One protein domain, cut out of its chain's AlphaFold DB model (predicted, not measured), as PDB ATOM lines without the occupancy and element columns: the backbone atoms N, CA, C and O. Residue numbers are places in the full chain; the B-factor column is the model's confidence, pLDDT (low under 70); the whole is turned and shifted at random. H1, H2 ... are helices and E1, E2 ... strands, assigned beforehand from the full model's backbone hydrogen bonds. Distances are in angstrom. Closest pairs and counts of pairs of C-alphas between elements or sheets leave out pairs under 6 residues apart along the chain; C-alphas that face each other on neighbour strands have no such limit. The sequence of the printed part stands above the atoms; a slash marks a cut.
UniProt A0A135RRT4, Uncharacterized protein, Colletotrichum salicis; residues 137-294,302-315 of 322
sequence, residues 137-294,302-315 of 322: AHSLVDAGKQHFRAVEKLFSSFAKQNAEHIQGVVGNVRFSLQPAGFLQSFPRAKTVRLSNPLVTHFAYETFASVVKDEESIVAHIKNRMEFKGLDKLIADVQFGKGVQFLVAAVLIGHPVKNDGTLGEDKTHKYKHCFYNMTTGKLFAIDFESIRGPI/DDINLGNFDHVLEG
ATOM      1  N   ALA A 137      -3.798 -14.721  34.495       72.06
ATOM      2  CA  ALA A 137      -5.241 -14.840  34.350       72.06
ATOM      3  C   ALA A 137      -5.739 -14.504  32.939       72.06
ATOM      4  O   ALA A 137      -6.678 -15.124  32.468       72.06
ATOM      5  N   HIS A 138      -5.121 -13.548  32.252       69.44
ATOM      6  CA  HIS A 138      -5.604 -13.080  30.949       69.44
ATOM      7  C   HIS A 138      -4.781 -13.582  29.767       69.44
ATOM      8  O   HIS A 138      -5.257 -13.537  28.639       69.44
ATOM      9  N   SER A 139      -3.558 -14.059  30.000       70.94
ATOM     10  CA  SER A 139      -2.710 -14.552  28.918       70.94
ATOM     11  C   SER A 139      -3.040 -15.994  28.587       70.94
ATOM     12  O   SER A 139      -3.202 -16.838  29.472       70.94
ATOM     13  N   LEU A 140      -3.031 -16.296  27.295       75.06
ATOM     14  CA  LEU A 140      -2.911 -17.659  26.829       75.06
ATOM     15  C   LEU A 140      -1.500 -18.182  27.100       75.06
ATOM     16  O   LEU A 140      -0.509 -17.716  26.539       75.06
ATOM     17  N   VAL A 141      -1.415 -19.196  27.945       76.94
ATOM     18  CA  VAL A 141      -0.147 -19.769  28.370       76.94
ATOM     19  C   VAL A 141       0.194 -20.993  27.530       76.94
ATOM     20  O   VAL A 141      -0.497 -22.005  27.611       76.94
ATOM     21  N   ASP A 142       1.287 -20.946  26.769       79.12
ATOM     22  CA  ASP A 142       1.774 -22.116  26.033       79.12
ATOM     23  C   ASP A 142       2.646 -23.030  26.898       79.12
ATOM     24  O   ASP A 142       3.681 -22.628  27.431       79.12
ATOM     25  N   ALA A 143       2.230 -24.288  27.015       77.38
ATOM     26  CA  ALA A 143       2.958 -25.323  27.722       77.38
ATOM     27  C   ALA A 143       3.947 -26.105  26.837       77.38
ATOM     28  O   ALA A 143       4.623 -26.990  27.353       77.38
ATOM     29  N   GLY A 144       4.061 -25.809  25.536       73.25
ATOM     30  CA  GLY A 144       5.125 -26.336  24.674       73.25
ATOM     31  C   GLY A 144       4.975 -27.814  24.305       73.25
ATOM     32  O   GLY A 144       5.948 -28.569  24.355       73.25
ATOM     33  N   LYS A 145       3.753 -28.239  23.958       80.25
ATOM     34  CA  LYS A 145       3.407 -29.620  23.564       80.25
ATOM     35  C   LYS A 145       3.791 -30.658  24.641       80.25
ATOM     36  O   LYS A 145       4.352 -31.707  24.339       80.25
ATOM     37  N   GLN A 146       3.467 -30.383  25.906       81.62
ATOM     38  CA  GLN A 146       3.797 -31.237  27.059       81.62
ATOM     39  C   GLN A 146       2.581 -32.017  27.583       81.62
ATOM     40  O   GLN A 146       1.445 -31.555  27.512       81.62
ATOM     41  N   HIS A 147       2.800 -33.201  28.162       83.88
ATOM     42  CA  HIS A 147       1.736 -33.964  28.835       83.88
ATOM     43  C   HIS A 147       1.289 -33.292  30.143       83.88
ATOM     44  O   HIS A 147       2.101 -32.640  30.797       83.88
ATOM     45  N   PHE A 148       0.049 -33.531  30.589       83.19
ATOM     46  CA  PHE A 148      -0.552 -32.910  31.785       83.19
ATOM     47  C   PHE A 148       0.386 -32.866  33.009       83.19
ATOM     48  O   PHE A 148       0.604 -31.810  33.599       83.19
ATOM     49  N   ARG A 149       1.023 -33.996  33.349       82.56
ATOM     50  CA  ARG A 149       1.955 -34.097  34.490       82.56
ATOM     51  C   ARG A 149       3.251 -33.302  34.297       82.56
ATOM     52  O   ARG A 149       3.841 -32.831  35.266       82.56
ATOM     53  N   ALA A 150       3.739 -33.199  33.064       82.94
ATOM     54  CA  ALA A 150       4.930 -32.413  32.753       82.94
ATOM     55  C   ALA A 150       4.616 -30.914  32.831       82.94
ATOM     56  O   ALA A 150       5.386 -30.178  33.442       82.94
ATOM     57  N   VAL A 151       3.448 -30.494  32.327       82.00
ATOM     58  CA  VAL A 151       2.938 -29.125  32.501       82.00
ATOM     59  C   VAL A 151       2.849 -28.791  33.983       82.00
ATOM     60  O   VAL A 151       3.430 -27.815  34.433       82.00
ATOM     61  N   GLU A 152       2.228 -29.647  34.790       83.31
ATOM     62  CA  GLU A 152       2.166 -29.425  36.231       83.31
ATOM     63  C   GLU A 152       3.558 -29.209  36.859       83.31
ATOM     64  O   GLU A 152       3.716 -28.379  37.744       83.31
ATOM     65  N   LYS A 153       4.607 -29.900  36.417       83.56
ATOM     66  CA  LYS A 153       5.960 -29.684  36.959       83.56
ATOM     67  C   LYS A 153       6.649 -28.431  36.419       83.56
ATOM     68  O   LYS A 153       7.516 -27.892  37.097       83.56
ATOM     69  N   LEU A 154       6.289 -27.998  35.213       80.81
ATOM     70  CA  LEU A 154       6.873 -26.832  34.552       80.81
ATOM     71  C   LEU A 154       6.441 -25.525  35.228       80.81
ATOM     72  O   LEU A 154       7.225 -24.581  35.325       80.81
ATOM     73  N   PHE A 155       5.200 -25.476  35.713       81.38
ATOM     74  CA  PHE A 155       4.616 -24.275  36.299       81.38
ATOM     75  C   PHE A 155       4.937 -24.141  37.790       81.38
ATOM     76  O   PHE A 155       4.834 -25.091  38.567       81.38
ATOM     77  N   SER A 156       5.278 -22.920  38.210       82.94
ATOM     78  CA  SER A 156       5.406 -22.589  39.631       82.94
ATOM     79  C   SER A 156       4.041 -22.630  40.326       82.94
ATOM     80  O   SER A 156       3.002 -22.479  39.681       82.94
ATOM     81  N   SER A 157       4.026 -22.772  41.654       85.06
ATOM     82  CA  SER A 157       2.780 -22.769  42.437       85.06
ATOM     83  C   SER A 157       1.940 -21.506  42.219       85.06
ATOM     84  O   SER A 157       0.719 -21.592  42.161       85.06
ATOM     85  N   PHE A 158       2.576 -20.344  42.034       83.12
ATOM     86  CA  PHE A 158       1.861 -19.097  41.752       83.12
ATOM     87  C   PHE A 158       1.194 -19.114  40.374       83.12
ATOM     88  O   PHE A 158       0.032 -18.738  40.248       83.12
ATOM     89  N   ALA A 159       1.919 -19.553  39.341       82.44
ATOM     90  CA  ALA A 159       1.383 -19.594  37.984       82.44
ATOM     91  C   ALA A 159       0.221 -20.595  37.887       82.44
ATOM     92  O   ALA A 159      -0.828 -20.268  37.347       82.44
ATOM     93  N   LYS A 160       0.358 -21.760  38.528       87.06
ATOM     94  CA  LYS A 160      -0.712 -22.752  38.705       87.06
ATOM     95  C   LYS A 160      -2.002 -22.179  39.286       87.06
ATOM     96  O   LYS A 160      -3.083 -22.421  38.767       87.06
ATOM     97  N   GLN A 161      -1.878 -21.395  40.355       87.19
ATOM     98  CA  GLN A 161      -3.024 -20.806  41.047       87.19
ATOM     99  C   GLN A 161      -3.722 -19.702  40.250       87.19
ATOM    100  O   GLN A 161      -4.861 -19.384  40.576       87.19
ATOM    101  N   ASN A 162      -3.066 -19.109  39.246       84.44
ATOM    102  CA  ASN A 162      -3.568 -17.923  38.546       84.44
ATOM    103  C   ASN A 162      -3.820 -18.118  37.048       84.44
ATOM    104  O   ASN A 162      -4.528 -17.301  36.472       84.44
ATOM    105  N   ALA A 163      -3.271 -19.160  36.425       85.62
ATOM    106  CA  ALA A 163      -3.454 -19.409  35.001       85.62
ATOM    107  C   ALA A 163      -4.914 -19.770  34.678       85.62
ATOM    108  O   ALA A 163      -5.426 -20.766  35.193       85.62
ATOM    109  N   GLU A 164      -5.571 -18.986  33.816       87.44
ATOM    110  CA  GLU A 164      -6.940 -19.288  33.355       87.44
ATOM    111  C   GLU A 164      -6.971 -19.980  31.988       87.44
ATOM    112  O   GLU A 164      -7.849 -20.805  31.734       87.44
ATOM    113  N   HIS A 165      -6.009 -19.692  31.113       85.69
ATOM    114  CA  HIS A 165      -5.996 -20.211  29.748       85.69
ATOM    115  C   HIS A 165      -4.668 -20.902  29.464       85.69
ATOM    116  O   HIS A 165      -3.610 -20.278  29.477       85.69
ATOM    117  N   ILE A 166      -4.720 -22.208  29.210       85.56
ATOM    118  CA  ILE A 166      -3.534 -23.036  28.985       85.56
ATOM    119  C   ILE A 166      -3.650 -23.675  27.606       85.56
ATOM    120  O   ILE A 166      -4.687 -24.228  27.253       85.56
ATOM    121  N   GLN A 167      -2.583 -23.645  26.822       84.88
ATOM    122  CA  GLN A 167      -2.488 -24.353  25.552       84.88
ATOM    123  C   GLN A 167      -1.225 -25.196  25.475       84.88
ATOM    124  O   GLN A 167      -0.405 -25.220  26.391       84.88
ATOM    125  N   GLY A 168      -1.072 -25.917  24.366       75.31
ATOM    126  CA  GLY A 168       0.107 -26.744  24.170       75.31
ATOM    127  C   GLY A 168       0.107 -27.963  25.090       75.31
ATOM    128  O   GLY A 168       1.164 -28.537  25.336       75.31
ATOM    129  N   VAL A 169      -1.065 -28.403  25.560       81.75
ATOM    130  CA  VAL A 169      -1.174 -29.609  26.384       81.75
ATOM    131  C   VAL A 169      -1.429 -30.834  25.509       81.75
ATOM    132  O   VAL A 169      -2.368 -30.873  24.718       81.75
ATOM    133  N   VAL A 170      -0.607 -31.873  25.634       78.50
ATOM    134  CA  VAL A 170      -0.780 -33.113  24.868       78.50
ATOM    135  C   VAL A 170      -1.940 -33.907  25.461       78.50
ATOM    136  O   VAL A 170      -1.800 -34.569  26.491       78.50
ATOM    137  N   GLY A 171      -3.082 -33.872  24.774       65.00
ATOM    138  CA  GLY A 171      -4.300 -34.583  25.174       65.00
ATOM    139  C   GLY A 171      -4.343 -36.065  24.797       65.00
ATOM    140  O   GLY A 171      -5.349 -36.712  25.055       65.00
ATOM    141  N   ASN A 172      -3.291 -36.622  24.181       68.56
ATOM    142  CA  ASN A 172      -3.275 -38.038  23.807       68.56
ATOM    143  C   ASN A 172      -3.328 -38.925  25.063       68.56
ATOM    144  O   ASN A 172      -2.333 -39.074  25.778       68.56
ATOM    145  N   VAL A 173      -4.489 -39.537  25.287       56.84
ATOM    146  CA  VAL A 173      -4.817 -40.316  26.488       56.84
ATOM    147  C   VAL A 173      -3.945 -41.573  26.611       56.84
ATOM    148  O   VAL A 173      -3.710 -42.037  27.722       56.84
ATOM    149  N   ARG A 174      -3.333 -42.062  25.512       60.28
ATOM    150  CA  ARG A 174      -2.333 -43.153  25.569       60.28
ATOM    151  C   ARG A 174      -1.119 -42.806  26.442       60.28
ATOM    152  O   ARG A 174      -0.454 -43.709  26.932       60.28
ATOM    153  N   PHE A 175      -0.835 -41.517  26.628       60.91
ATOM    154  CA  PHE A 175       0.316 -41.015  27.389       60.91
ATOM    155  C   PHE A 175      -0.082 -40.084  28.547       60.91
ATOM    156  O   PHE A 175       0.782 -39.620  29.289       60.91
ATOM    157  N   SER A 176      -1.374 -39.780  28.702       62.28
ATOM    158  CA  SER A 176      -1.862 -38.683  29.543       62.28
ATOM    159  C   SER A 176      -3.118 -39.120  30.304       62.28
ATOM    160  O   SER A 176      -4.239 -38.818  29.913       62.28
ATOM    161  N   LEU A 177      -2.919 -39.895  31.373       59.91
ATOM    162  CA  LEU A 177      -3.988 -40.657  32.039       59.91
ATOM    163  C   LEU A 177      -4.771 -39.892  33.128       59.91
ATOM    164  O   LEU A 177      -5.608 -40.500  33.784       59.91
ATOM    165  N   GLN A 178      -4.492 -38.609  33.400       68.38
ATOM    166  CA  GLN A 178      -5.073 -37.920  34.573       68.38
ATOM    167  C   GLN A 178      -5.353 -36.418  34.354       68.38
ATOM    168  O   GLN A 178      -4.704 -35.573  34.974       68.38
ATOM    169  N   PRO A 179      -6.332 -36.045  33.510       71.88
ATOM    170  CA  PRO A 179      -6.755 -34.648  33.371       71.88
ATOM    171  C   PRO A 179      -7.325 -34.065  34.675       71.88
ATOM    172  O   PRO A 179      -7.112 -32.891  34.962       71.88
ATOM    173  N   ALA A 180      -7.987 -34.877  35.507       75.75
ATOM    174  CA  ALA A 180      -8.571 -34.430  36.772       75.75
ATOM    175  C   ALA A 180      -7.516 -33.909  37.766       75.75
ATOM    176  O   ALA A 180      -7.672 -32.821  38.317       75.75
ATOM    177  N   GLY A 181      -6.410 -34.641  37.952       78.50
ATOM    178  CA  GLY A 181      -5.304 -34.205  38.816       78.50
ATOM    179  C   GLY A 181      -4.619 -32.940  38.292       78.50
ATOM    180  O   GLY A 181      -4.258 -32.058  39.065       78.50
ATOM    181  N   PHE A 182      -4.528 -32.799  36.969       84.81
ATOM    182  CA  PHE A 182      -4.055 -31.563  36.358       84.81
ATOM    183  C   PHE A 182      -4.966 -30.379  36.690       84.81
ATOM    184  O   PHE A 182      -4.475 -29.368  37.178       84.81
ATOM    185  N   LEU A 183      -6.283 -30.501  36.506       86.06
ATOM    186  CA  LEU A 183      -7.214 -29.410  36.808       86.06
ATOM    187  C   LEU A 183      -7.233 -29.039  38.300       86.06
ATOM    188  O   LEU A 183      -7.375 -27.865  38.624       86.06
ATOM    189  N   GLN A 184      -7.011 -29.994  39.211       87.00
ATOM    190  CA  GLN A 184      -6.829 -29.691  40.640       87.00
ATOM    191  C   GLN A 184      -5.619 -28.779  40.887       87.00
ATOM    192  O   GLN A 184      -5.677 -27.881  41.727       87.00
ATOM    193  N   SER A 185      -4.539 -28.977  40.130       88.62
ATOM    194  CA  SER A 185      -3.343 -28.136  40.188       88.62
ATOM    195  C   SER A 185      -3.506 -26.789  39.478       88.62
ATOM    196  O   SER A 185      -2.679 -25.909  39.698       88.62
ATOM    197  N   PHE A 186      -4.557 -26.594  38.677       90.44
ATOM    198  CA  PHE A 186      -4.872 -25.337  37.988       90.44
ATOM    199  C   PHE A 186      -6.326 -24.912  38.264       90.44
ATOM    200  O   PHE A 186      -7.163 -24.927  37.361       90.44
ATOM    201  N   PRO A 187      -6.655 -24.512  39.506       88.62
ATOM    202  CA  PRO A 187      -8.040 -24.331  39.953       88.62
ATOM    203  C   PRO A 187      -8.794 -23.191  39.252       88.62
ATOM    204  O   PRO A 187     -10.017 -23.140  39.318       88.62
ATOM    205  N   ARG A 188      -8.078 -22.266  38.599       88.81
ATOM    206  CA  ARG A 188      -8.657 -21.156  37.827       88.81
ATOM    207  C   ARG A 188      -8.712 -21.418  36.325       88.81
ATOM    208  O   ARG A 188      -9.225 -20.568  35.602       88.81
ATOM    209  N   ALA A 189      -8.207 -22.557  35.847       89.12
ATOM    210  CA  ALA A 189      -8.222 -22.871  34.427       89.12
ATOM    211  C   ALA A 189      -9.666 -22.899  33.908       89.12
ATOM    212  O   ALA A 189     -10.478 -23.706  34.345       89.12
ATOM    213  N   LYS A 190      -9.971 -22.020  32.958       88.25
ATOM    214  CA  LYS A 190     -11.238 -21.950  32.223       88.25
ATOM    215  C   LYS A 190     -11.128 -22.644  30.877       88.25
ATOM    216  O   LYS A 190     -12.111 -23.198  30.390       88.25
ATOM    217  N   THR A 191      -9.942 -22.634  30.272       86.56
ATOM    218  CA  THR A 191      -9.741 -23.171  28.925       86.56
ATOM    219  C   THR A 191      -8.436 -23.946  28.833       86.56
ATOM    220  O   THR A 191      -7.387 -23.472  29.268       86.56
ATOM    221  N   VAL A 192      -8.498 -25.126  28.218       87.94
ATOM    222  CA  VAL A 192      -7.338 -25.966  27.918       87.94
ATOM    223  C   VAL A 192      -7.347 -26.318  26.433       87.94
ATOM    224  O   VAL A 192      -8.202 -27.073  25.970       87.94
ATOM    225  N   ARG A 193      -6.387 -25.795  25.668       86.69
ATOM    226  CA  ARG A 193      -6.179 -26.163  24.262       86.69
ATOM    227  C   ARG A 193      -5.168 -27.292  24.134       86.69
ATOM    228  O   ARG A 193      -4.055 -27.238  24.666       86.69
ATOM    229  N   LEU A 194      -5.542 -28.286  23.342       85.88
ATOM    230  CA  LEU A 194      -4.685 -29.420  23.048       85.88
ATOM    231  C   LEU A 194      -3.640 -29.074  21.975       85.88
ATOM    232  O   LEU A 194      -3.915 -28.364  21.010       85.88
ATOM    233  N   SER A 195      -2.422 -29.577  22.169       73.81
ATOM    234  CA  SER A 195      -1.209 -29.167  21.445       73.81
ATOM    235  C   SER A 195      -1.087 -29.664  20.011       73.81
ATOM    236  O   SER A 195      -0.290 -29.128  19.250       73.81
ATOM    237  N   ASN A 196      -1.790 -30.743  19.677       73.00
ATOM    238  CA  ASN A 196      -1.634 -31.426  18.402       73.00
ATOM    239  C   ASN A 196      -2.823 -31.057  17.528       73.00
ATOM    240  O   ASN A 196      -3.869 -31.706  17.664       73.00
ATOM    241  N   PRO A 197      -2.696 -30.026  16.672       71.00
ATOM    242  CA  PRO A 197      -3.752 -29.724  15.737       71.00
ATOM    243  C   PRO A 197      -4.019 -30.943  14.856       71.00
ATOM    244  O   PRO A 197      -3.109 -31.660  14.429       71.00
ATOM    245  N   LEU A 198      -5.293 -31.208  14.600       83.44
ATOM    246  CA  LEU A 198      -5.708 -32.238  13.664       83.44
ATOM    247  C   LEU A 198      -5.546 -31.691  12.248       83.44
ATOM    248  O   LEU A 198      -6.485 -31.152  11.669       83.44
ATOM    249  N   VAL A 199      -4.341 -31.820  11.702       85.31
ATOM    250  CA  VAL A 199      -4.059 -31.459  10.309       85.31
ATOM    251  C   VAL A 199      -4.562 -32.574   9.391       85.31
ATOM    252  O   VAL A 199      -4.311 -33.762   9.631       85.31
ATOM    253  N   THR A 200      -5.338 -32.202   8.374       86.19
ATOM    254  CA  THR A 200      -5.843 -33.120   7.347       86.19
ATOM    255  C   THR A 200      -5.738 -32.486   5.966       86.19
ATOM    256  O   THR A 200      -6.240 -31.387   5.744       86.19
ATOM    257  N   HIS A 201      -5.131 -33.218   5.038       87.56
ATOM    258  CA  HIS A 201      -4.997 -32.833   3.638       87.56
ATOM    259  C   HIS A 201      -6.056 -33.545   2.797       87.56
ATOM    260  O   HIS A 201      -6.303 -34.738   2.982       87.56
ATOM    261  N   PHE A 202      -6.654 -32.819   1.861       86.50
ATOM    262  CA  PHE A 202      -7.732 -33.289   1.000       86.50
ATOM    263  C   PHE A 202      -7.472 -32.913  -0.455       86.50
ATOM    264  O   PHE A 202      -6.889 -31.868  -0.740       86.50
ATOM    265  N   ALA A 203      -8.003 -33.708  -1.382       87.88
ATOM    266  CA  ALA A 203      -8.310 -33.212  -2.720       87.88
ATOM    267  C   ALA A 203      -9.416 -32.144  -2.634       87.88
ATOM    268  O   ALA A 203     -10.269 -32.222  -1.749       87.88
ATOM    269  N   TYR A 204      -9.447 -31.169  -3.548       87.75
ATOM    270  CA  TYR A 204     -10.416 -30.069  -3.469       87.75
ATOM    271  C   TYR A 204     -11.884 -30.474  -3.428       87.75
ATOM    272  O   TYR A 204     -12.656 -29.850  -2.708       87.75
ATOM    273  N   GLU A 205     -12.265 -31.523  -4.143       86.19
ATOM    274  CA  GLU A 205     -13.640 -32.024  -4.120       86.19
ATOM    275  C   GLU A 205     -14.012 -32.541  -2.725       86.19
ATOM    276  O   GLU A 205     -15.056 -32.191  -2.173       86.19
ATOM    277  N   THR A 206     -13.112 -33.307  -2.101       90.06
ATOM    278  CA  THR A 206     -13.293 -33.797  -0.731       90.06
ATOM    279  C   THR A 206     -13.244 -32.658   0.278       90.06
ATOM    280  O   THR A 206     -14.059 -32.633   1.192       90.06
ATOM    281  N   PHE A 207     -12.340 -31.692   0.097       91.06
ATOM    282  CA  PHE A 207     -12.279 -30.496   0.931       91.06
ATOM    283  C   PHE A 207     -13.614 -29.753   0.901       91.06
ATOM    284  O   PHE A 207     -14.191 -29.511   1.954       91.06
ATOM    285  N   ALA A 208     -14.134 -29.458  -0.295       90.12
ATOM    286  CA  ALA A 208     -15.398 -28.754  -0.478       90.12
ATOM    287  C   ALA A 208     -16.575 -29.504   0.162       90.12
ATOM    288  O   ALA A 208     -17.449 -28.869   0.740       90.12
ATOM    289  N   SER A 209     -16.569 -30.838   0.101       92.00
ATOM    290  CA  SER A 209     -17.557 -31.678   0.784       92.00
ATOM    291  C   SER A 209     -17.441 -31.583   2.311       92.00
ATOM    292  O   SER A 209     -18.428 -31.312   2.989       92.00
ATOM    293  N   VAL A 210     -16.230 -31.727   2.859       92.00
ATOM    294  CA  VAL A 210     -15.984 -31.693   4.313       92.00
ATOM    295  C   VAL A 210     -16.266 -30.315   4.909       92.00
ATOM    296  O   VAL A 210     -16.768 -30.231   6.024       92.00
ATOM    297  N   VAL A 211     -15.950 -29.236   4.188       92.50
ATOM    298  CA  VAL A 211     -16.107 -27.856   4.677       92.50
ATOM    299  C   VAL A 211     -17.429 -27.198   4.280       92.50
ATOM    300  O   VAL A 211     -17.580 -25.991   4.481       92.50
ATOM    301  N   LYS A 212     -18.358 -27.969   3.701       92.25
ATOM    302  CA  LYS A 212     -19.647 -27.485   3.190       92.25
ATOM    303  C   LYS A 212     -20.501 -26.835   4.281       92.25
ATOM    304  O   LYS A 212     -21.135 -25.814   4.031       92.25
ATOM    305  N   ASP A 213     -20.514 -27.435   5.466       93.50
ATOM    306  CA  ASP A 213     -21.294 -27.007   6.623       93.50
ATOM    307  C   ASP A 213     -20.581 -27.381   7.934       93.50
ATOM    308  O   ASP A 213     -19.621 -28.157   7.954       93.50
ATOM    309  N   GLU A 214     -21.026 -26.784   9.044       91.75
ATOM    310  CA  GLU A 214     -20.418 -27.008  10.361       91.75
ATOM    311  C   GLU A 214     -20.543 -28.464  10.824       91.75
ATOM    312  O   GLU A 214     -19.610 -28.992  11.429       91.75
ATOM    313  N   GLU A 215     -21.659 -29.132  10.519       94.31
ATOM    314  CA  GLU A 215     -21.905 -30.522  10.917       94.31
ATOM    315  C   GLU A 215     -20.889 -31.473  10.283       94.31
ATOM    316  O   GLU A 215     -20.320 -32.321  10.974       94.31
ATOM    317  N   SER A 216     -20.591 -31.282   8.996       94.56
ATOM    318  CA  SER A 216     -19.596 -32.058   8.251       94.56
ATOM    319  C   SER A 216     -18.185 -31.864   8.813       94.56
ATOM    320  O   SER A 216     -17.447 -32.838   9.010       94.56
ATOM    321  N   ILE A 217     -17.824 -30.626   9.162       93.50
ATOM    322  CA  ILE A 217     -16.535 -30.315   9.798       93.50
ATOM    323  C   ILE A 217     -16.449 -30.980  11.175       93.50
ATOM    324  O   ILE A 217     -15.450 -31.633  11.489       93.50
ATOM    325  N   VAL A 218     -17.491 -30.842  12.001       93.81
ATOM    326  CA  VAL A 218     -17.546 -31.447  13.338       93.81
ATOM    327  C   VAL A 218     -17.468 -32.967  13.250       93.81
ATOM    328  O   VAL A 218     -16.717 -33.572  14.016       93.81
ATOM    329  N   ALA A 219     -18.188 -33.593  12.317       94.31
ATOM    330  CA  ALA A 219     -18.137 -35.035  12.098       94.31
ATOM    331  C   ALA A 219     -16.715 -35.495  11.742       94.31
ATOM    332  O   ALA A 219     -16.201 -36.441  12.342       94.31
ATOM    333  N   HIS A 220     -16.033 -34.778  10.842       94.38
ATOM    334  CA  HIS A 220     -14.638 -35.063  10.501       94.38
ATOM    335  C   HIS A 220     -13.706 -34.935  11.713       94.38
ATOM    336  O   HIS A 220     -12.920 -35.843  11.996       94.38
ATOM    337  N   ILE A 221     -13.810 -33.836  12.466       92.50
ATOM    338  CA  ILE A 221     -12.992 -33.601  13.662       92.50
ATOM    339  C   ILE A 221     -13.229 -34.698  14.707       92.50
ATOM    340  O   ILE A 221     -12.257 -35.258  15.215       92.50
ATOM    341  N   LYS A 222     -14.486 -35.066  14.984       91.25
ATOM    342  CA  LYS A 222     -14.836 -36.134  15.935       91.25
ATOM    343  C   LYS A 222     -14.249 -37.486  15.533       91.25
ATOM    344  O   LYS A 222     -13.599 -38.122  16.358       91.25
ATOM    345  N   ASN A 223     -14.370 -37.879  14.265       91.56
ATOM    346  CA  ASN A 223     -13.782 -39.130  13.769       91.56
ATOM    347  C   ASN A 223     -12.253 -39.147  13.943       91.56
ATOM    348  O   ASN A 223     -11.648 -40.148  14.333       91.56
ATOM    349  N   ARG A 224     -11.593 -38.008  13.688       89.25
ATOM    350  CA  ARG A 224     -10.145 -37.860  13.897       89.25
ATOM    351  C   ARG A 224      -9.768 -37.896  15.377       89.25
ATOM    352  O   ARG A 224      -8.730 -38.466  15.719       89.25
ATOM    353  N   MET A 225     -10.590 -37.308  16.242       87.19
ATOM    354  CA  MET A 225     -10.420 -37.365  17.692       87.19
ATOM    355  C   MET A 225     -10.522 -38.797  18.215       87.19
ATOM    356  O   MET A 225      -9.644 -39.204  18.973       87.19
ATOM    357  N   GLU A 226     -11.521 -39.562  17.772       87.06
ATOM    358  CA  GLU A 226     -11.714 -40.969  18.144       87.06
ATOM    359  C   GLU A 226     -10.501 -41.824  17.763       87.06
ATOM    360  O   GLU A 226      -9.927 -42.534  18.591       87.06
ATOM    361  N   PHE A 227      -9.994 -41.655  16.539       84.00
ATOM    362  CA  PHE A 227      -8.773 -42.335  16.098       84.00
ATOM    363  C   PHE A 227      -7.554 -42.019  16.989       84.00
ATOM    364  O   PHE A 227      -6.676 -42.861  17.205       84.00
ATOM    365  N   LYS A 228      -7.479 -40.792  17.518       79.94
ATOM    366  CA  LYS A 228      -6.423 -40.344  18.439       79.94
ATOM    367  C   LYS A 228      -6.723 -40.673  19.908       79.94
ATOM    368  O   LYS A 228      -5.864 -40.420  20.752       79.94
ATOM    369  N   GLY A 229      -7.888 -41.247  20.210       79.81
ATOM    370  CA  GLY A 229      -8.353 -41.543  21.562       79.81
ATOM    371  C   GLY A 229      -8.679 -40.301  22.394       79.81
ATOM    372  O   GLY A 229      -8.638 -40.386  23.616       79.81
ATOM    373  N   LEU A 230      -8.915 -39.144  21.763       79.88
ATOM    374  CA  LEU A 230      -9.260 -37.887  22.446       79.88
ATOM    375  C   LEU A 230     -10.727 -37.848  22.891       79.88
ATOM    376  O   LEU A 230     -11.066 -37.137  23.828       79.88
ATOM    377  N   ASP A 231     -11.592 -38.613  22.241       77.12
ATOM    378  CA  ASP A 231     -12.974 -38.880  22.654       77.12
ATOM    379  C   ASP A 231     -13.045 -39.465  24.077       77.12
ATOM    380  O   ASP A 231     -13.867 -39.044  24.889       77.12
ATOM    381  N   LYS A 232     -12.101 -40.356  24.409       75.38
ATOM    382  CA  LYS A 232     -11.966 -40.964  25.739       75.38
ATOM    383  C   LYS A 232     -11.563 -39.976  26.811       75.38
ATOM    384  O   LYS A 232     -11.775 -40.266  27.980       75.38
ATOM    385  N   LEU A 233     -10.976 -38.842  26.413       72.62
ATOM    386  CA  LEU A 233     -10.732 -37.745  27.329       72.62
ATOM    387  C   LEU A 233     -12.100 -37.359  27.902       72.62
ATOM    388  O   LEU A 233     -12.308 -37.640  29.064       72.62
ATOM    389  N   ILE A 234     -13.056 -36.910  27.076       64.69
ATOM    390  CA  ILE A 234     -14.387 -36.382  27.465       64.69
ATOM    391  C   ILE A 234     -15.244 -37.370  28.276       64.69
ATOM    392  O   ILE A 234     -15.996 -36.947  29.151       64.69
ATOM    393  N   ALA A 235     -15.165 -38.669  27.970       59.00
ATOM    394  CA  ALA A 235     -16.011 -39.690  28.595       59.00
ATOM    395  C   ALA A 235     -15.757 -39.858  30.106       59.00
ATOM    396  O   ALA A 235     -16.666 -40.252  30.839       59.00
ATOM    397  N   ASP A 236     -14.559 -39.511  30.588       55.88
ATOM    398  CA  ASP A 236     -14.303 -39.398  32.018       55.88
ATOM    399  C   ASP A 236     -14.959 -38.110  32.539       55.88
ATOM    400  O   ASP A 236     -14.472 -37.002  32.326       55.88
ATOM    401  N   VAL A 237     -16.070 -38.273  33.264       50.12
ATOM    402  CA  VAL A 237     -16.982 -37.261  33.858       50.12
ATOM    403  C   VAL A 237     -16.290 -36.250  34.813       50.12
ATOM    404  O   VAL A 237     -16.936 -35.499  35.538       50.12
ATOM    405  N   GLN A 238     -14.958 -36.192  34.834       55.91
ATOM    406  CA  GLN A 238     -14.136 -35.406  35.752       55.91
ATOM    407  C   GLN A 238     -13.412 -34.207  35.121       55.91
ATOM    408  O   GLN A 238     -12.525 -33.637  35.763       55.91
ATOM    409  N   PHE A 239     -13.767 -33.759  33.911       64.00
ATOM    410  CA  PHE A 239     -13.394 -32.388  33.540       64.00
ATOM    411  C   PHE A 239     -14.140 -31.460  34.475       64.00
ATOM    412  O   PHE A 239     -15.370 -31.458  34.491       64.00
ATOM    413  N   GLY A 240     -13.389 -30.740  35.310       59.75
ATOM    414  CA  GLY A 240     -13.939 -29.801  36.276       59.75
ATOM    415  C   GLY A 240     -15.080 -29.006  35.646       59.75
ATOM    416  O   GLY A 240     -14.953 -28.511  34.523       59.75
ATOM    417  N   LYS A 241     -16.221 -28.951  36.343       67.00
ATOM    418  CA  LYS A 241     -17.401 -28.225  35.863       67.00
ATOM    419  C   LYS A 241     -16.974 -26.820  35.431       67.00
ATOM    420  O   LYS A 241     -16.383 -26.094  36.222       67.00
ATOM    421  N   GLY A 242     -17.271 -26.460  34.184       77.69
ATOM    422  CA  GLY A 242     -16.978 -25.135  33.632       77.69
ATOM    423  C   GLY A 242     -15.656 -24.997  32.867       77.69
ATOM    424  O   GLY A 242     -15.441 -23.938  32.284       77.69
ATOM    425  N   VAL A 243     -14.801 -26.028  32.796       85.44
ATOM    426  CA  VAL A 243     -13.564 -25.974  31.993       85.44
ATOM    427  C   VAL A 243     -13.812 -26.416  30.549       85.44
ATOM    428  O   VAL A 243     -14.366 -27.486  30.281       85.44
ATOM    429  N   GLN A 244     -13.368 -25.603  29.596       86.31
ATOM    430  CA  GLN A 244     -13.517 -25.847  28.166       86.31
ATOM    431  C   GLN A 244     -12.262 -26.476  27.566       86.31
ATOM    432  O   GLN A 244     -11.167 -25.924  27.676       86.31
ATOM    433  N   PHE A 245     -12.428 -27.608  26.883       86.94
ATOM    434  CA  PHE A 245     -11.347 -28.279  26.163       86.94
ATOM    435  C   PHE A 245     -11.448 -27.993  24.673       86.94
ATOM    436  O   PHE A 245     -12.465 -28.284  24.044       86.94
ATOM    437  N   LEU A 246     -10.388 -27.419  24.112       87.62
ATOM    438  CA  LEU A 246     -10.355 -26.991  22.720       87.62
ATOM    439  C   LEU A 246      -9.385 -27.853  21.912       87.62
ATOM    440  O   LEU A 246      -8.215 -28.013  22.268       87.62
ATOM    441  N   VAL A 247      -9.871 -28.369  20.788       88.38
ATOM    442  CA  VAL A 247      -9.065 -29.042  19.767       88.38
ATOM    443  C   VAL A 247      -8.965 -28.130  18.568       88.38
ATOM    444  O   VAL A 247      -9.976 -27.716  18.008       88.38
ATOM    445  N   ALA A 248      -7.738 -27.838  18.161       87.31
ATOM    446  CA  ALA A 248      -7.500 -27.164  16.903       87.31
ATOM    447  C   ALA A 248      -7.443 -28.196  15.763       87.31
ATOM    448  O   ALA A 248      -6.938 -29.305  15.946       87.31
ATOM    449  N   ALA A 249      -7.946 -27.846  14.590       88.06
ATOM    450  CA  ALA A 249      -7.872 -28.648  13.378       88.06
ATOM    451  C   ALA A 249      -7.567 -27.742  12.182       88.06
ATOM    452  O   ALA A 249      -8.069 -26.623  12.104       88.06
ATOM    453  N   VAL A 250      -6.746 -28.233  11.257       87.56
ATOM    454  CA  VAL A 250      -6.415 -27.537  10.007       87.56
ATOM    455  C   VAL A 250      -6.832 -28.435   8.862       87.56
ATOM    456  O   VAL A 250      -6.337 -29.555   8.728       87.56
ATOM    457  N   LEU A 251      -7.764 -27.956   8.049       89.75
ATOM    458  CA  LEU A 251      -8.217 -28.648   6.852       89.75
ATOM    459  C   LEU A 251      -7.572 -27.962   5.651       89.75
ATOM    460  O   LEU A 251      -7.735 -26.755   5.480       89.75
ATOM    461  N   ILE A 252      -6.829 -28.719   4.848       87.81
ATOM    462  CA  ILE A 252      -6.057 -28.196   3.719       87.81
ATOM    463  C   ILE A 252      -6.574 -28.845   2.441       87.81
ATOM    464  O   ILE A 252      -6.470 -30.056   2.259       87.81
ATOM    465  N   GLY A 253      -7.150 -28.037   1.561       88.56
ATOM    466  CA  GLY A 253      -7.553 -28.441   0.225       88.56
ATOM    467  C   GLY A 253      -6.408 -28.243  -0.760       88.56
ATOM    468  O   GLY A 253      -5.874 -27.137  -0.885       88.56
ATOM    469  N   HIS A 254      -6.067 -29.304  -1.484       85.50
ATOM    470  CA  HIS A 254      -5.102 -29.269  -2.568       85.50
ATOM    471  C   HIS A 254      -5.789 -29.302  -3.937       85.50
ATOM    472  O   HIS A 254      -6.709 -30.102  -4.153       85.50
ATOM    473  N   PRO A 255      -5.299 -28.505  -4.898       81.94
ATOM    474  CA  PRO A 255      -5.657 -28.660  -6.296       81.94
ATOM    475  C   PRO A 255      -5.109 -29.982  -6.825       81.94
ATOM    476  O   PRO A 255      -3.916 -30.268  -6.709       81.94
ATOM    477  N   VAL A 256      -5.979 -30.770  -7.447       79.62
ATOM    478  CA  VAL A 256      -5.626 -32.048  -8.069       79.62
ATOM    479  C   VAL A 256      -5.864 -31.936  -9.574       79.62
ATOM    480  O   VAL A 256      -6.825 -31.301 -10.008       79.62
ATOM    481  N   LYS A 257      -4.951 -32.482 -10.378       77.31
ATOM    482  CA  LYS A 257      -5.098 -32.608 -11.833       77.31
ATOM    483  C   LYS A 257      -6.059 -33.759 -12.166       77.31
ATOM    484  O   LYS A 257      -6.341 -34.608 -11.326       77.31
ATOM    485  N   ASN A 258      -6.514 -33.828 -13.419       73.62
ATOM    486  CA  ASN A 258      -7.411 -34.894 -13.897       73.62
ATOM    487  C   ASN A 258      -6.817 -36.312 -13.761       73.62
ATOM    488  O   ASN A 258      -7.557 -37.287 -13.775       73.62
ATOM    489  N   ASP A 259      -5.493 -36.429 -13.639       76.50
ATOM    490  CA  ASP A 259      -4.768 -37.688 -13.429       76.50
ATOM    491  C   ASP A 259      -4.591 -38.056 -11.940       76.50
ATOM    492  O   ASP A 259      -3.928 -39.041 -11.620       76.50
ATOM    493  N   GLY A 260      -5.167 -37.275 -11.017       68.75
ATOM    494  CA  GLY A 260      -5.056 -37.495  -9.574       68.75
ATOM    495  C   GLY A 260      -3.774 -36.945  -8.937       68.75
ATOM    496  O   GLY A 260      -3.607 -37.063  -7.722       68.75
ATOM    497  N   THR A 261      -2.872 -36.325  -9.705       75.12
ATOM    498  CA  THR A 261      -1.630 -35.746  -9.166       75.12
ATOM    499  C   THR A 261      -1.834 -34.326  -8.632       75.12
ATOM    500  O   THR A 261      -2.708 -33.583  -9.083       75.12
ATOM    501  N   LEU A 262      -1.026 -33.928  -7.644       69.38
ATOM    502  CA  LEU A 262      -1.062 -32.575  -7.080       69.38
ATOM    503  C   LEU A 262      -0.663 -31.540  -8.146       69.38
ATOM    504  O   LEU A 262       0.343 -31.690  -8.840       69.38
ATOM    505  N   GLY A 263      -1.456 -30.477  -8.280       68.56
ATOM    506  CA  GLY A 263      -1.117 -29.347  -9.141       68.56
ATOM    507  C   GLY A 263       0.070 -28.572  -8.569       68.56
ATOM    508  O   GLY A 263      -0.024 -28.064  -7.459       68.56
ATOM    509  N   GLU A 264       1.163 -28.456  -9.328       60.78
ATOM    510  CA  GLU A 264       2.425 -27.841  -8.865       60.78
ATOM    511  C   GLU A 264       2.332 -26.330  -8.579       60.78
ATOM    512  O   GLU A 264       3.206 -25.799  -7.904       60.78
ATOM    513  N   ASP A 265       1.276 -25.649  -9.040       56.97
ATOM    514  CA  ASP A 265       1.310 -24.192  -9.242       56.97
ATOM    515  C   ASP A 265       0.043 -23.445  -8.789       56.97
ATOM    516  O   ASP A 265      -0.354 -22.434  -9.371       56.97
ATOM    517  N   LYS A 266      -0.680 -23.959  -7.787       65.94
ATOM    518  CA  LYS A 266      -1.990 -23.393  -7.429       65.94
ATOM    519  C   LYS A 266      -2.152 -23.099  -5.944       65.94
ATOM    520  O   LYS A 266      -1.622 -23.788  -5.072       65.94
ATOM    521  N   THR A 267      -2.919 -22.033  -5.705       73.31
ATOM    522  CA  THR A 267      -3.433 -21.601  -4.405       73.31
ATOM    523  C   THR A 267      -3.967 -22.801  -3.643       73.31
ATOM    524  O   THR A 267      -4.538 -23.704  -4.255       73.31
ATOM    525  N   HIS A 268      -3.748 -22.823  -2.333       80.06
ATOM    526  CA  HIS A 268      -4.274 -23.839  -1.427       80.06
ATOM    527  C   HIS A 268      -5.398 -23.215  -0.602       80.06
ATOM    528  O   HIS A 268      -5.309 -22.046  -0.211       80.06
ATOM    529  N   LYS A 269      -6.448 -23.993  -0.329       83.69
ATOM    530  CA  LYS A 269      -7.531 -23.563   0.562       83.69
ATOM    531  C   LYS A 269      -7.284 -24.105   1.954       83.69
ATOM    532  O   LYS A 269      -7.053 -25.301   2.111       83.69
ATOM    533  N   TYR A 270      -7.364 -23.237   2.949       85.06
ATOM    534  CA  TYR A 270      -7.178 -23.589   4.346       85.06
ATOM    535  C   TYR A 270      -8.452 -23.274   5.112       85.06
ATOM    536  O   TYR A 270      -9.087 -22.240   4.905       85.06
ATOM    537  N   LYS A 271      -8.808 -24.157   6.037       87.12
ATOM    538  CA  LYS A 271      -9.842 -23.886   7.031       87.12
ATOM    539  C   LYS A 271      -9.305 -24.226   8.406       87.12
ATOM    540  O   LYS A 271      -9.013 -25.387   8.700       87.12
ATOM    541  N   HIS A 272      -9.134 -23.200   9.232       86.69
ATOM    542  CA  HIS A 272      -8.691 -23.345  10.613       86.69
ATOM    543  C   HIS A 272      -9.921 -23.490  11.490       86.69
ATOM    544  O   HIS A 272     -10.817 -22.654  11.457       86.69
ATOM    545  N   CYS A 273      -9.969 -24.561  12.264       88.12
ATOM    546  CA  CYS A 273     -11.118 -24.918  13.075       88.12
ATOM    547  C   CYS A 273     -10.689 -25.068  14.535       88.12
ATOM    548  O   CYS A 273      -9.672 -25.693  14.831       88.12
ATOM    549  N   PHE A 274     -11.493 -24.550  15.451       88.31
ATOM    550  CA  PHE A 274     -11.388 -24.781  16.882       88.31
ATOM    551  C   PHE A 274     -12.683 -25.423  17.352       88.31
ATOM    552  O   PHE A 274     -13.749 -24.811  17.337       88.31
ATOM    553  N   TYR A 275     -12.588 -26.686  17.741       90.38
ATOM    554  CA  TYR A 275     -13.709 -27.462  18.235       90.38
ATOM    555  C   TYR A 275     -13.686 -27.503  19.761       90.38
ATOM    556  O   TYR A 275     -12.700 -27.939  20.362       90.38
ATOM    557  N   ASN A 276     -14.773 -27.055  20.386       89.25
ATOM    558  CA  ASN A 276     -14.960 -27.149  21.824       89.25
ATOM    559  C   ASN A 276     -15.563 -28.509  22.175       89.25
ATOM    560  O   ASN A 276     -16.753 -28.755  21.991       89.25
ATOM    561  N   MET A 277     -14.716 -29.380  22.714       85.75
ATOM    562  CA  MET A 277     -15.063 -30.732  23.140       85.75
ATOM    563  C   MET A 277     -16.109 -30.739  24.259       85.75
ATOM    564  O   MET A 277     -16.917 -31.658  24.333       85.75
ATOM    565  N   THR A 278     -16.102 -29.716  25.117       82.31
ATOM    566  CA  THR A 278     -17.007 -29.614  26.268       82.31
ATOM    567  C   THR A 278     -18.402 -29.153  25.851       82.31
ATOM    568  O   THR A 278     -19.394 -29.656  26.368       82.31
ATOM    569  N   THR A 279     -18.504 -28.187  24.931       84.50
ATOM    570  CA  THR A 279     -19.796 -27.586  24.544       84.50
ATOM    571  C   THR A 279     -20.330 -28.081  23.203       84.50
ATOM    572  O   THR A 279     -21.446 -27.735  22.831       84.50
ATOM    573  N   GLY A 280     -19.525 -28.811  22.431       87.25
ATOM    574  CA  GLY A 280     -19.848 -29.243  21.073       87.25
ATOM    575  C   GLY A 280     -19.853 -28.128  20.021       87.25
ATOM    576  O   GLY A 280     -20.234 -28.393  18.885       87.25
ATOM    577  N   LYS A 281     -19.437 -26.904  20.372       88.81
ATOM    578  CA  LYS A 281     -19.426 -25.748  19.461       88.81
ATOM    579  C   LYS A 281     -18.189 -25.766  18.562       88.81
ATOM    580  O   LYS A 281     -17.101 -26.132  19.010       88.81
ATOM    581  N   LEU A 282     -18.353 -25.320  17.321       90.06
ATOM    582  CA  LEU A 282     -17.276 -25.129  16.355       90.06
ATOM    583  C   LEU A 282     -17.045 -23.633  16.131       90.06
ATOM    584  O   LEU A 282     -17.989 -22.858  16.034       90.06
ATOM    585  N   PHE A 283     -15.783 -23.244  16.017       86.19
ATOM    586  CA  PHE A 283     -15.385 -21.961  15.459       86.19
ATOM    587  C   PHE A 283     -14.463 -22.227  14.274       86.19
ATOM    588  O   PHE A 283     -13.471 -22.940  14.420       86.19
ATOM    589  N   ALA A 284     -14.795 -21.702  13.100       85.50
ATOM    590  CA  ALA A 284     -14.026 -21.923  11.883       85.50
ATOM    591  C   ALA A 284     -13.693 -20.592  11.210       85.50
ATOM    592  O   ALA A 284     -14.535 -19.702  11.131       85.50
ATOM    593  N   ILE A 285     -12.463 -20.477  10.714       82.12
ATOM    594  CA  ILE A 285     -11.986 -19.342   9.930       82.12
ATOM    595  C   ILE A 285     -11.450 -19.884   8.607       82.12
ATOM    596  O   ILE A 285     -10.616 -20.796   8.586       82.12
ATOM    597  N   ASP A 286     -11.939 -19.314   7.511       78.75
ATOM    598  CA  ASP A 286     -11.450 -19.602   6.168       78.75
ATOM    599  C   ASP A 286     -10.217 -18.740   5.861       78.75
ATOM    600  O   ASP A 286     -10.198 -17.537   6.126       78.75
ATOM    601  N   PHE A 287      -9.191 -19.360   5.283       73.88
ATOM    602  CA  PHE A 287      -7.978 -18.693   4.823       73.88
ATOM    603  C   PHE A 287      -7.644 -19.168   3.405       73.88
ATOM    604  O   PHE A 287      -7.615 -20.366   3.117       73.88
ATOM    605  N   GLU A 288      -7.334 -18.235   2.512       64.12
ATOM    606  CA  GLU A 288      -6.751 -18.554   1.210       64.12
ATOM    607  C   GLU A 288      -5.294 -18.095   1.205       64.12
ATOM    608  O   GLU A 288      -5.004 -16.927   1.457       64.12
ATOM    609  N   SER A 289      -4.369 -19.021   0.940       65.44
ATOM    610  CA  SER A 289      -2.952 -18.685   0.798       65.44
ATOM    611  C   SER A 289      -2.522 -18.876  -0.647       65.44
ATOM    612  O   SER A 289      -2.624 -19.966  -1.226       65.44
ATOM    613  N   ILE A 290      -2.029 -17.790  -1.237       52.78
ATOM    614  CA  ILE A 290      -1.350 -17.802  -2.527       52.78
ATOM    615  C   ILE A 290       0.125 -18.079  -2.228       52.78
ATOM    616  O   ILE A 290       0.863 -17.169  -1.858       52.78
ATOM    617  N   ARG A 291       0.563 -19.338  -2.339       53.72
ATOM    618  CA  ARG A 291       1.977 -19.696  -2.159       53.72
ATOM    619  C   ARG A 291       2.681 -19.925  -3.493       53.72
ATOM    620  O   ARG A 291       2.165 -20.634  -4.351       53.72
ATOM    621  N   GLY A 292       3.881 -19.346  -3.607       47.81
ATOM    622  CA  GLY A 292       4.936 -19.788  -4.523       47.81
ATOM    623  C   GLY A 292       5.575 -21.115  -4.065       47.81
ATOM    624  O   GLY A 292       5.104 -21.717  -3.096       47.81
ATOM    625  N   PRO A 293       6.637 -21.590  -4.744       40.97
ATOM    626  CA  PRO A 293       7.097 -22.975  -4.673       40.97
ATOM    627  C   PRO A 293       7.409 -23.431  -3.244       40.97
ATOM    628  O   PRO A 293       8.056 -22.731  -2.463       40.97
ATOM    629  N   ILE A 294       6.920 -24.636  -2.947       45.91
ATOM    630  CA  ILE A 294       6.889 -25.357  -1.669       45.91
ATOM    631  C   ILE A 294       8.288 -25.396  -1.030       45.91
ATOM    632  O   ILE A 294       9.032 -26.364  -1.166       45.91
ATOM    633  N   ASP A 302       1.877 -25.789  11.913       46.97
ATOM    634  CA  ASP A 302       1.989 -25.368  13.310       46.97
ATOM    635  C   ASP A 302       1.565 -23.895  13.536       46.97
ATOM    636  O   ASP A 302       1.308 -23.515  14.680       46.97
ATOM    637  N   ASP A 303       1.382 -23.088  12.477       49.47
ATOM    638  CA  ASP A 303       0.989 -21.663  12.547       49.47
ATOM    639  C   ASP A 303      -0.528 -21.458  12.697       49.47
ATOM    640  O   ASP A 303      -1.136 -20.506  12.193       49.47
ATOM    641  N   ILE A 304      -1.174 -22.306  13.501       54.75
ATOM    642  CA  ILE A 304      -2.378 -21.863  14.209       54.75
ATOM    643  C   ILE A 304      -1.906 -20.866  15.273       54.75
ATOM    644  O   ILE A 304      -1.802 -21.192  16.462       54.75
ATOM    645  N   ASN A 305      -1.565 -19.677  14.777       53.16
ATOM    646  CA  ASN A 305      -0.935 -18.573  15.469       53.16
ATOM    647  C   ASN A 305      -1.678 -18.251  16.766       53.16
ATOM    648  O   ASN A 305      -2.909 -18.341  16.827       53.16
ATOM    649  N   LEU A 306      -0.917 -17.825  17.775       49.47
ATOM    650  CA  LEU A 306      -1.418 -17.311  19.054       49.47
ATOM    651  C   LEU A 306      -2.581 -16.324  18.852       49.47
ATOM    652  O   LEU A 306      -3.625 -16.483  19.473       49.47
ATOM    653  N   GLY A 307      -2.453 -15.417  17.874       51.34
ATOM    654  CA  GLY A 307      -3.465 -14.398  17.579       51.34
ATOM    655  C   GLY A 307      -4.835 -14.951  17.165       51.34
ATOM    656  O   GLY A 307      -5.860 -14.413  17.567       51.34
ATOM    657  N   ASN A 308      -4.892 -16.078  16.445       58.47
ATOM    658  CA  ASN A 308      -6.179 -16.693  16.089       58.47
ATOM    659  C   ASN A 308      -6.878 -17.303  17.307       58.47
ATOM    660  O   ASN A 308      -8.103 -17.395  17.332       58.47
ATOM    661  N   PHE A 309      -6.108 -17.739  18.305       61.75
ATOM    662  CA  PHE A 309      -6.665 -18.271  19.542       61.75
ATOM    663  C   PHE A 309      -7.045 -17.166  20.522       61.75
ATOM    664  O   PHE A 309      -8.073 -17.286  21.181       61.75
ATOM    665  N   ASP A 310      -6.290 -16.070  20.571       58.12
ATOM    666  CA  ASP A 310      -6.677 -14.895  21.351       58.12
ATOM    667  C   ASP A 310      -8.037 -14.364  20.871       58.12
ATOM    668  O   ASP A 310      -8.902 -14.100  21.695       58.12
ATOM    669  N   HIS A 311      -8.339 -14.393  19.565       58.31
ATOM    670  CA  HIS A 311      -9.691 -14.104  19.058       58.31
ATOM    671  C   HIS A 311     -10.778 -15.088  19.532       58.31
ATOM    672  O   HIS A 311     -11.924 -14.682  19.736       58.31
ATOM    673  N   VAL A 312     -10.437 -16.365  19.730       59.03
ATOM    674  CA  VAL A 312     -11.346 -17.377  20.305       59.03
ATOM    675  C   VAL A 312     -11.610 -17.095  21.791       59.03
ATOM    676  O   VAL A 312     -12.710 -17.365  22.276       59.03
ATOM    677  N   LEU A 313     -10.630 -16.533  22.506       60.31
ATOM    678  CA  LEU A 313     -10.742 -16.166  23.920       60.31
ATOM    679  C   LEU A 313     -11.419 -14.799  24.143       60.31
ATOM    680  O   LEU A 313     -12.253 -14.669  25.040       60.31
ATOM    681  N   GLU A 314     -11.091 -13.791  23.333       55.59
ATOM    682  CA  GLU A 314     -11.593 -12.412  23.417       55.59
ATOM    683  C   GLU A 314     -13.005 -12.263  22.828       55.59
ATOM    684  O   GLU A 314     -13.810 -11.442  23.279       55.59
ATOM    685  N   GLY A 315     -13.345 -13.066  21.819       43.22
ATOM    686  CA  GLY A 315     -14.614 -12.985  21.111       43.22
ATOM    687  C   GLY A 315     -15.639 -13.988  21.626       43.22
ATOM    688  O   GLY A 315     -15.489 -15.170  21.370       43.22
TER     689      GLY A 315
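Overview. This is residues 137 to 294 and 302 to 315 of the 322 residues of an uncharacterized protein of Colletotrichum salicis (UniProt A0A135RRT4). A long, twisted sheet of seven strands runs through the domain, with E5 in its middle: E3, E2 and E1 continue the sheet beside one end of E5, E4 pairs with its other end, and E6 and E7 follow on its other side. H4 and H5 cover one face, the sheet curls round H7 on the opposite face, and at the end of the sheet made by E1, E2 and E3 the helix H1 packs on E2, with H3 beside H1 and H2 close to both of these helices. The printed part has 172 residues, with seven named helices and seven named strands in the order E1 H1 H2 E2 H3 E3 E4 H4 H5 H6 E5 E6 E7 H7. The sheet is branched, with parallel and antiparallel pairs, and the class is mixed, helices and strands. The whole is compact, with a radius of gyration of the C-alphas of 17.5 A, yet elongated, spanning 57 by 30 by 28 A.

Arrangement. On one side of E5, residues 244 to 254, are its parallel neighbours E3, residues 191 to 194, with N 192 and O 244 within hydrogen-bond range at 2.8 A, and E4, residues 198 to 203, with N 200 and O 250 at 2.9 A. On the other side of E5 is E6, residues 268 to 276, with N 249 of E5 and O 273 of E6 within hydrogen-bond range at 2.8 A, and beyond it in the chain E7, residues 282 to 289, has its O 285 within range of N 272 of E6 at 2.9 A; E5, E6 and E7 make a meander, each strand the antiparallel neighbour of the one before, with E5 and E6 one hairpin and E6 and E7 another. E2, residues 165 to 170, is parallel to E3, with N 193 and O 166 at 2.8 A, and to the edge strand E1, residues 140 to 147, with N 143 and O 167 at 2.9 A. H5, residues 214 to 227, runs across the strands at a height over the sheet of 8.8 A, with the C-alphas of Val 218 and Leu 282 the closest to E7 at 7.0 A. H4, residues 204 to 210, on the same face, runs along E5 at 3 degrees on the local plane; it touches H5 only at the corner, closest at C-alphas 210 and 216, 5.4 A. H6, residues 231 to 235, is not on the sheet and only just touches H5, only at the corner, with 3 pairs of C-alphas within 8 A. H7, residues 306 to 314, is on the opposite face, its C-alpha 310 closest to C-alpha 140 of E1 at 7.2 A. H1, residues 148 to 154, lies over E2 at a height of 9.0 A and touches H3, residues 179 to 185, at a shallow tilt of 28 degrees, the same way, closest at C-alphas 148 and 182, 5.9 A. H2, residues 157 to 162, is close to H3 but not clearly touching, with C-alphas 160 and 185 closest at 6.2 A. Parallel neighbours with helices between them make three strand-helix-strand units: E1, H1 H2, E2 and E2, H3, E3, both with right-handed crossovers, and E4, H4 H5 H6, E5. Every O i to N i+4 pair is within hydrogen-bond range in H1 to H6, and 4 of 5 in H7.

Along the chain. E5 is 32.0 A long, from C-alpha 244 at (-13.517, -25.847, 28.166) to C-alpha 254 at (-5.102, -29.269, -2.568); E6 measures 25.8 A, E7 22.1 A and H5 20.1 A. E1 begins at C-alpha 140, (-2.911, -17.659, 26.829), and bends by 72 degrees at residue 144.

Size, cuts and confidence. The C-alphas farthest apart, those of Phe 158 and Asp 259, are 58.6 A from each other. Residues 295 to 301 are not printed, and C-alphas 294 and 302 are 15.8 A apart across this cut. The long link is E5 to E6, residues 255 to 267. Mean pLDDT of the printed part is 77.8; among the 44 residues under 70 are 171 to 178, 234 to 241, 288 to 294 and 302 to 315.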